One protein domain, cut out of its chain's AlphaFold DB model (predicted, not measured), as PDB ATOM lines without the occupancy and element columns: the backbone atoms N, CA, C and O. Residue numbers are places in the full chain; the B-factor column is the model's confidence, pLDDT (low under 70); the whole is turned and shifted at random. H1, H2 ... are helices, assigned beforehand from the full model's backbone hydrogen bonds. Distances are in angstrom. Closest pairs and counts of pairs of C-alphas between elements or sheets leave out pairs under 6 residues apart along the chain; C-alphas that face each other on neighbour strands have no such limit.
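What this domain is: This is residues 38 to 105 of the 117 residues of the protein "Hypothetical protein" of Adineta ricciae (UniProt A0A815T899). Two helices, H1 and H2, pack on each other at a steep angle at one end, and the longest helix, H3, lies apart from both at the other end, beyond a long link. Residues 96 to 102 stick out. The printed part has 68 residues with three named helices, H1, H2 and H3 in chain order, and no named strand: all helix. It is loose, with a radius of gyration of the C-alphas of 14.2 A, and elongated, spanning 43 by 23 by 18 A.

How they stand to each other: H1, residues 43 to 55, touches H2, residues 61 to 68; their closest C-alphas, of Asn 45 and Thr 68, are 6.3 A apart. They run opposite ways at a steep tilt of 50 degrees. H3, residues 84 to 100, is apart from both. In H1, H2 and H3 every O i to N i+4 pair is within hydrogen-bond range.

Where its parts are: H1 begins at C-alpha 43 (-6.933, 34.097, 21.733) and measures 18.4 A, H2 10.6 A. H3 measures 24.5 A and ends at C-alpha 100 (-2.614, -2.138, 16.132).

The domain as a whole: The C-alphas farthest apart, of Ile 38 and Val 104, are 43.0 A apart. The printed part has no cut. The link H2 to H3 is long. Residues 38 to 40, 76 to 80 and 104 to 105 have pLDDT under 70.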
ATOM      1  N   ILE A  38       8.826  34.713  24.025       57.19
ATOM      2  CA  ILE A  38       7.536  34.262  24.517       57.19
ATOM      3  C   ILE A  38       6.598  34.459  23.335       57.19
ATOM      4  O   ILE A  38       6.247  35.582  22.990       57.19
ATOM      5  N   THR A  39       6.262  33.363  22.663       62.25
ATOM      6  CA  THR A  39       5.093  33.348  21.788       62.25
ATOM      7  C   THR A  39       3.908  33.481  22.725       62.25
ATOM      8  O   THR A  39       3.581  32.554  23.467       62.25
ATOM      9  N   GLU A  40       3.375  34.695  22.805       68.56
ATOM     10  CA  GLU A  40       2.239  34.995  23.655       68.56
ATOM     11  C   GLU A  40       1.062  34.129  23.199       68.56
ATOM     12  O   GLU A  40       0.748  34.035  22.009       68.56
ATOM     13  N   THR A  41       0.455  33.415  24.144       70.81
ATOM     14  CA  THR A  41      -0.742  32.623  23.876       70.81
ATOM     15  C   THR A  41      -1.916  33.586  23.748       70.81
ATOM     16  O   THR A  41      -2.600  33.878  24.726       70.81
ATOM     17  N   THR A  42      -2.102  34.124  22.545       80.00
ATOM     18  CA  THR A  42      -3.234  34.986  22.205       80.00
ATOM     19  C   THR A  42      -4.477  34.150  21.902       80.00
ATOM     20  O   THR A  42      -4.390  32.961  21.578       80.00
ATOM     21  N   ILE A  43      -5.655  34.763  22.026       80.25
ATOM     22  CA  ILE A  43      -6.933  34.097  21.733       80.25
ATOM     23  C   ILE A  43      -7.004  33.733  20.245       80.25
ATOM     24  O   ILE A  43      -7.487  32.661  19.895       80.25
ATOM     25  N   GLU A  44      -6.448  34.574  19.378       84.00
ATOM     26  CA  GLU A  44      -6.379  34.365  17.936       84.00
ATOM     27  C   GLU A  44      -5.569  33.111  17.588       84.00
ATOM     28  O   GLU A  44      -6.031  32.283  16.803       84.00
ATOM     29  N   ASN A  45      -4.409  32.919  18.228       82.50
ATOM     30  CA  ASN A  45      -3.577  31.733  18.018       82.50
ATOM     31  C   ASN A  45      -4.292  30.461  18.490       82.50
ATOM     32  O   ASN A  45      -4.171  29.408  17.868       82.50
ATOM     33  N   ILE A  46      -5.069  30.546  19.577       81.69
ATOM     34  CA  ILE A  46      -5.887  29.424  20.054       81.69
ATOM     35  C   ILE A  46      -6.970  29.073  19.033       81.69
ATOM     36  O   ILE A  46      -7.108  27.904  18.683       81.69
ATOM     37  N   GLU A  47      -7.723  30.056  18.548       86.12
ATOM     38  CA  GLU A  47      -8.800  29.820  17.582       86.12
ATOM     39  C   GLU A  47      -8.267  29.318  16.231       86.12
ATOM     40  O   GLU A  47      -8.860  28.427  15.633       86.12
ATOM     41  N   GLN A  48      -7.100  29.785  15.777       86.19
ATOM     42  CA  GLN A  48      -6.469  29.251  14.567       86.19
ATOM     43  C   GLN A  48      -6.042  27.789  14.719       86.19
ATOM     44  O   GLN A  48      -6.349  26.972  13.852       86.19
ATOM     45  N   VAL A  49      -5.381  27.430  15.828       86.50
ATOM     46  CA  VAL A  49      -5.031  26.025  16.098       86.50
ATOM     47  C   VAL A  49      -6.291  25.161  16.172       86.50
ATOM     48  O   VAL A  49      -6.297  24.049  15.649       86.50
ATOM     49  N   ARG A  50      -7.371  25.671  16.777       84.94
ATOM     50  CA  ARG A  50      -8.663  24.977  16.833       84.94
ATOM     51  C   ARG A  50      -9.231  24.701  15.450       84.94
ATOM     52  O   ARG A  50      -9.548  23.553  15.171       84.94
ATOM     53  N   LEU A  51      -9.299  25.715  14.589       88.25
ATOM     54  CA  LEU A  51      -9.815  25.565  13.227       88.25
ATOM     55  C   LEU A  51      -9.011  24.543  12.416       88.25
ATOM     56  O   LEU A  51      -9.602  23.739  11.704       88.25
ATOM     57  N   LEU A  52      -7.683  24.536  12.558       88.00
ATOM     58  CA  LEU A  52      -6.812  23.577  11.871       88.00
ATOM     59  C   LEU A  52      -7.025  22.135  12.357       88.00
ATOM     60  O   LEU A  52      -7.062  21.214  11.548       88.00
ATOM     61  N   ILE A  53      -7.195  21.936  13.669       86.12
ATOM     62  CA  ILE A  53      -7.463  20.612  14.255       86.12
ATOM     63  C   ILE A  53      -8.878  20.124  13.920       86.12
ATOM     64  O   ILE A  53      -9.080  18.925  13.728       86.12
ATOM     65  N   ASP A  54      -9.859  21.026  13.880       84.19
ATOM     66  CA  ASP A  54     -11.241  20.686  13.542       84.19
ATOM     67  C   ASP A  54     -11.392  20.308  12.058       84.19
ATOM     68  O   ASP A  54     -12.231  19.463  11.742       84.19
ATOM     69  N   ASP A  55     -10.582  20.896  11.169       86.69
ATOM     70  CA  ASP A  55     -10.544  20.557   9.739       86.69
ATOM     71  C   ASP A  55      -9.868  19.197   9.484       86.69
ATOM     72  O   ASP A  55     -10.436  18.338   8.806       86.69
ATOM     73  N   ASP A  56      -8.698  18.957  10.089       83.31
ATOM     74  CA  ASP A  56      -8.032  17.651  10.062       83.31
ATOM     75  C   ASP A  56      -7.462  17.273  11.445       83.31
ATOM     76  O   ASP A  56      -6.400  17.763  11.853       83.31
ATOM     77  N   PRO A  57      -8.096  16.329  12.169       80.25
ATOM     78  CA  PRO A  57      -7.626  15.905  13.486       80.25
ATOM     79  C   PRO A  57      -6.312  15.110  13.435       80.25
ATOM     80  O   PRO A  57      -5.712  14.854  14.483       80.25
ATOM     81  N   HIS A  58      -5.864  14.687  12.249       77.38
ATOM     82  CA  HIS A  58      -4.599  13.987  12.031       77.38
ATOM     83  C   HIS A  58      -3.480  14.902  11.526       77.38
ATOM     84  O   HIS A  58      -2.378  14.418  11.245       77.38
ATOM     85  N   MET A  59      -3.736  16.208  11.450       83.50
ATOM     86  CA  MET A  59      -2.769  17.188  10.990       83.50
ATOM     87  C   MET A  59      -1.488  17.153  11.834       83.50
ATOM     88  O   MET A  59      -1.508  17.125  13.069       83.50
ATOM     89  N   ALA A  60      -0.345  17.139  11.146       85.56
ATOM     90  CA  ALA A  60       0.960  17.088  11.785       85.56
ATOM     91  C   ALA A  60       1.202  18.349  12.626       85.56
ATOM     92  O   ALA A  60       0.916  19.472  12.202       85.56
ATOM     93  N   THR A  61       1.777  18.176  13.815       83.06
ATOM     94  CA  THR A  61       2.043  19.296  14.725       83.06
ATOM     95  C   THR A  61       2.989  20.333  14.130       83.06
ATOM     96  O   THR A  61       2.894  21.505  14.475       83.06
ATOM     97  N   GLU A  62       3.886  19.918  13.237       84.75
ATOM     98  CA  GLU A  62       4.824  20.778  12.515       84.75
ATOM     99  C   GLU A  62       4.088  21.713  11.552       84.75
ATOM    100  O   GLU A  62       4.406  22.895  11.473       84.75
ATOM    101  N   TYR A  63       3.061  21.201  10.873       86.38
ATOM    102  CA  TYR A  63       2.264  21.985   9.937       86.38
ATOM    103  C   TYR A  63       1.429  23.038  10.668       86.38
ATOM    104  O   TYR A  63       1.401  24.200  10.275       86.38
ATOM    105  N   ILE A  64       0.812  22.671  11.793       84.44
ATOM    106  CA  ILE A  64       0.064  23.634  12.609       84.44
ATOM    107  C   ILE A  64       1.008  24.726  13.145       84.44
ATOM    108  O   ILE A  64       0.632  25.895  13.175       84.44
ATOM    109  N   GLN A  65       2.243  24.382  13.529       84.06
ATOM    110  CA  GLN A  65       3.251  25.362  13.964       84.06
ATOM    111  C   GLN A  65       3.633  26.338  12.849       84.06
ATOM    112  O   GLN A  65       3.725  27.533  13.110       84.06
ATOM    113  N   GLU A  66       3.803  25.846  11.621       86.25
ATOM    114  CA  GLU A  66       4.081  26.678  10.446       86.25
ATOM    115  C   GLU A  66       2.922  27.632  10.124       86.25
ATOM    116  O   GLU A  66       3.158  28.786   9.786       86.25
ATOM    117  N   GLN A  67       1.669  27.192  10.275       85.25
ATOM    118  CA  GLN A  67       0.498  28.033   9.991       85.25
ATOM    119  C   GLN A  67       0.192  29.072  11.077       85.25
ATOM    120  O   GLN A  67      -0.494  30.054  10.807       85.25
ATOM    121  N   THR A  68       0.656  28.848  12.306       80.19
ATOM    122  CA  THR A  68       0.293  29.677  13.469       80.19
ATOM    123  C   THR A  68       1.461  30.492  14.018       80.19
ATOM    124  O   THR A  68       1.318  31.152  15.045       80.19
ATOM    125  N   ASP A  69       2.634  30.410  13.377       82.19
ATOM    126  CA  ASP A  69       3.911  30.953  13.864       82.19
ATOM    127  C   ASP A  69       4.230  30.547  15.322       82.19
ATOM    128  O   ASP A  69       5.042  31.160  16.029       82.19
ATOM    129  N   LEU A  70       3.601  29.469  15.803       80.94
ATOM    130  CA  LEU A  70       3.798  28.958  17.145       80.94
ATOM    131  C   LEU A  70       5.061  28.112  17.169       80.94
ATOM    132  O   LEU A  70       5.166  27.079  16.518       80.94
ATOM    133  N   ARG A  71       6.002  28.467  18.042       79.00
ATOM    134  CA  ARG A  71       7.215  27.661  18.244       79.00
ATOM    135  C   ARG A  71       6.912  26.258  18.782       79.00
ATOM    136  O   ARG A  71       7.700  25.334  18.594       79.00
ATOM    137  N   LYS A  72       5.834  26.115  19.558       80.25
ATOM    138  CA  LYS A  72       5.415  24.836  20.135       80.25
ATOM    139  C   LYS A  72       3.924  24.844  20.427       80.25
ATOM    140  O   LYS A  72       3.436  25.713  21.143       80.25
ATOM    141  N   ILE A  73       3.246  23.794  19.984       76.31
ATOM    142  CA  ILE A  73       1.868  23.514  20.382       76.31
ATOM    143  C   ILE A  73       1.912  22.732  21.688       76.31
ATOM    144  O   ILE A  73       2.415  21.611  21.771       76.31
ATOM    145  N   THR A  74       1.445  23.367  22.749       75.12
ATOM    146  CA  THR A  74       1.288  22.768  24.075       75.12
ATOM    147  C   THR A  74      -0.167  22.367  24.321       75.12
ATOM    148  O   THR A  74      -1.075  22.850  23.654       75.12
ATOM    149  N   ALA A  75      -0.417  21.506  25.314       71.38
ATOM    150  CA  ALA A  75      -1.756  20.972  25.605       71.38
ATOM    151  C   ALA A  75      -2.835  22.043  25.884       71.38
ATOM    152  O   ALA A  75      -4.020  21.747  25.824       71.38
ATOM    153  N   CYS A  76      -2.447  23.287  26.182       65.81
ATOM    154  CA  CYS A  76      -3.367  24.417  26.327       65.81
ATOM    155  C   CYS A  76      -4.037  24.872  25.019       65.81
ATOM    156  O   CYS A  76      -5.053  25.550  25.111       65.81
ATOM    157  N   TYR A  77      -3.515  24.488  23.850       67.12
ATOM    158  CA  TYR A  77      -4.135  24.768  22.549       67.12
ATOM    159  C   TYR A  77      -5.101  23.665  22.094       67.12
ATOM    160  O   TYR A  77      -5.876  23.866  21.166       67.12
ATOM    161  N   VAL A  78      -5.081  22.502  22.754       68.81
ATOM    162  CA  VAL A  78      -6.017  21.411  22.467       68.81
ATOM    163  C   VAL A  78      -7.356  21.730  23.144       68.81
ATOM    164  O   VAL A  78      -7.365  22.010  24.349       68.81
ATOM    165  N   PRO A  79      -8.489  21.696  22.417       68.00
ATOM    166  CA  PRO A  79      -9.812  21.866  23.009       68.00
ATOM    167  C   PRO A  79     -10.007  20.944  24.217       68.00
ATOM    168  O   PRO A  79      -9.878  19.725  24.109       68.00
ATOM    169  N   LYS A  80     -10.308  21.527  25.384       69.12
ATOM    170  CA  LYS A  80     -10.620  20.751  26.598       69.12
ATOM    171  C   LYS A  80     -11.996  20.106  26.518       69.12
ATOM    172  O   LYS A  80     -12.185  19.001  27.016       69.12
ATOM    173  N   ASP A  81     -12.921  20.805  25.874       74.75
ATOM    174  CA  ASP A  81     -14.287  20.360  25.667       74.75
ATOM    175  C   ASP A  81     -14.402  19.855  24.231       74.75
ATOM    176  O   ASP A  81     -14.455  20.633  23.281       74.75
ATOM    177  N   LEU A  82     -14.383  18.534  24.080       73.75
ATOM    178  CA  LEU A  82     -14.658  17.876  22.808       73.75
ATOM    179  C   LEU A  82     -16.171  17.764  22.627       73.75
ATOM    180  O   LEU A  82     -16.884  17.378  23.561       73.75
ATOM    181  N   THR A  83     -16.664  18.033  21.421       77.06
ATOM    182  CA  THR A  83     -18.053  17.723  21.055       77.06
ATOM    183  C   THR A  83     -18.309  16.214  21.155       77.06
ATOM    184  O   THR A  83     -17.386  15.405  21.053       77.06
ATOM    185  N   GLY A  84     -19.566  15.789  21.325       76.94
ATOM    186  CA  GLY A  84     -19.894  14.356  21.434       76.94
ATOM    187  C   GLY A  84     -19.429  13.521  20.229       76.94
ATOM    188  O   GLY A  84     -19.026  12.366  20.385       76.94
ATOM    189  N   LEU A  85     -19.415  14.124  19.034       76.12
ATOM    190  CA  LEU A  85     -18.879  13.508  17.816       76.12
ATOM    191  C   LEU A  85     -17.359  13.336  17.898       76.12
ATOM    192  O   LEU A  85     -16.862  12.235  17.670       76.12
ATOM    193  N   GLN A  86     -16.636  14.380  18.308       74.00
ATOM    194  CA  GLN A  86     -15.185  14.321  18.502       74.00
ATOM    195  C   GLN A  86     -14.796  13.296  19.572       74.00
ATOM    196  O   GLN A  86     -13.864  12.531  19.362       74.00
ATOM    197  N   GLN A  87     -15.535  13.215  20.684       75.75
ATOM    198  CA  GLN A  87     -15.303  12.204  21.724       75.75
ATOM    199  C   GLN A  87     -15.477  10.782  21.180       75.75
ATOM    200  O   GLN A  87     -14.650   9.907  21.437       75.75
ATOM    201  N   THR A  88     -16.541  10.553  20.407       78.75
ATOM    202  CA  THR A  88     -16.824   9.246  19.797       78.75
ATOM    203  C   THR A  88     -15.704   8.836  18.842       78.75
ATOM    204  O   THR A  88     -15.228   7.699  18.897       78.75
ATOM    205  N   GLU A  89     -15.242   9.772  18.014       80.88
ATOM    206  CA  GLU A  89     -14.163   9.529  17.061       80.88
ATOM    207  C   GLU A  89     -12.816   9.312  17.761       80.88
ATOM    208  O   GLU A  89     -12.083   8.385  17.418       80.88
ATOM    209  N   GLN A  90     -12.524  10.064  18.826       79.38
ATOM    210  CA  GLN A  90     -11.333   9.841  19.647       79.38
ATOM    211  C   GLN A  90     -11.323   8.433  20.250       79.38
ATOM    212  O   GLN A  90     -10.316   7.731  20.176       79.38
ATOM    213  N   VAL A  91     -12.458   7.979  20.794       80.19
ATOM    214  CA  VAL A  91     -12.597   6.614  21.323       80.19
ATOM    215  C   VAL A  91     -12.388   5.576  20.219       80.19
ATOM    216  O   VAL A  91     -11.732   4.559  20.459       80.19
ATOM    217  N   ARG A  92     -12.905   5.819  19.007       88.25
ATOM    218  CA  ARG A  92     -12.697   4.942  17.844       88.25
ATOM    219  C   ARG A  92     -11.211   4.835  17.486       88.25
ATOM    220  O   ARG A  92     -10.703   3.721  17.357       88.25
ATOM    221  N   ILE A  93     -10.511   5.967  17.392       77.81
ATOM    222  CA  ILE A  93      -9.072   6.040  17.095       77.81
ATOM    223  C   ILE A  93      -8.254   5.355  18.195       77.81
ATOM    224  O   ILE A  93      -7.363   4.559  17.902       77.81
ATOM    225  N   CYS A  94      -8.572   5.596  19.470       74.25
ATOM    226  CA  CYS A  94      -7.901   4.938  20.590       74.25
ATOM    227  C   CYS A  94      -8.041   3.414  20.526       74.25
ATOM    228  O   CYS A  94      -7.045   2.716  20.700       74.25
ATOM    229  N   LYS A  95      -9.240   2.892  20.231       79.50
ATOM    230  CA  LYS A  95      -9.456   1.448  20.041       79.50
ATOM    231  C   LYS A  95      -8.601   0.898  18.901       79.50
ATOM    232  O   LYS A  95      -7.869  -0.062  19.106       79.50
ATOM    233  N   GLN A  96      -8.608   1.568  17.749       80.12
ATOM    234  CA  GLN A  96      -7.807   1.172  16.590       80.12
ATOM    235  C   GLN A  96      -6.298   1.152  16.900       80.12
ATOM    236  O   GLN A  96      -5.597   0.221  16.510       80.12
ATOM    237  N   ASN A  97      -5.798   2.142  17.641       77.06
ATOM    238  CA  ASN A  97      -4.394   2.209  18.047       77.06
ATOM    239  C   ASN A  97      -4.017   1.112  19.055       77.06
ATOM    240  O   ASN A  97      -2.899   0.593  19.003       77.06
ATOM    241  N   LEU A  98      -4.922   0.764  19.976       76.31
ATOM    242  CA  LEU A  98      -4.720  -0.341  20.918       76.31
ATOM    243  C   LEU A  98      -4.653  -1.681  20.177       76.31
ATOM    244  O   LEU A  98      -3.715  -2.449  20.405       76.31
ATOM    245  N   ASP A  99      -5.563  -1.902  19.227       81.44
ATOM    246  CA  ASP A  99      -5.593  -3.106  18.394       81.44
ATOM    247  C   ASP A  99      -4.310  -3.243  17.557       81.44
ATOM    248  O   ASP A  99      -3.676  -4.298  17.555       81.44
ATOM    249  N   GLN A 100      -3.861  -2.157  16.914       78.38
ATOM    250  CA  GLN A 100      -2.614  -2.138  16.132       78.38
ATOM    251  C   GLN A 100      -1.371  -2.467  16.965       78.38
ATOM    252  O   GLN A 100      -0.418  -3.053  16.454       78.38
ATOM    253  N   ARG A 101      -1.360  -2.085  18.244       75.19
ATOM    254  CA  ARG A 101      -0.236  -2.339  19.154       75.19
ATOM    255  C   ARG A 101      -0.320  -3.707  19.837       75.19
ATOM    256  O   ARG A 101       0.575  -4.032  20.615       75.19
ATOM    257  N   GLY A 102      -1.372  -4.487  19.581       76.56
ATOM    258  CA  GLY A 102      -1.617  -5.764  20.253       76.56
ATOM    259  C   GLY A 102      -1.936  -5.612  21.743       76.56
ATOM    260  O   GLY A 102      -1.767  -6.561  22.508       76.56
ATOM    261  N   TRP A 103      -2.369  -4.423  22.175       70.00
ATOM    262  CA  TRP A 103      -2.815  -4.203  23.546       70.00
ATOM    263  C   TRP A 103      -4.210  -4.804  23.669       70.00
ATOM    264  O   TRP A 103      -5.193  -4.229  23.208       70.00
ATOM    265  N   VAL A 104      -4.281  -5.999  24.259       62.78
ATOM    266  CA  VAL A 104      -5.547  -6.684  24.539       62.78
ATOM    267  C   VAL A 104      -6.450  -5.734  25.328       62.78
ATOM    268  O   VAL A 104      -5.979  -5.056  26.242       62.78
ATOM    269  N   SER A 105      -7.725  -5.675  24.930       60.22
ATOM    270  CA  SER A 105      -8.769  -4.821  25.507       60.22
ATOM    271  C   SER A 105      -8.590  -4.604  27.009       60.22
ATOM    272  O   SER A 105      -8.508  -5.565  27.774       60.22
TER     273      SER A 105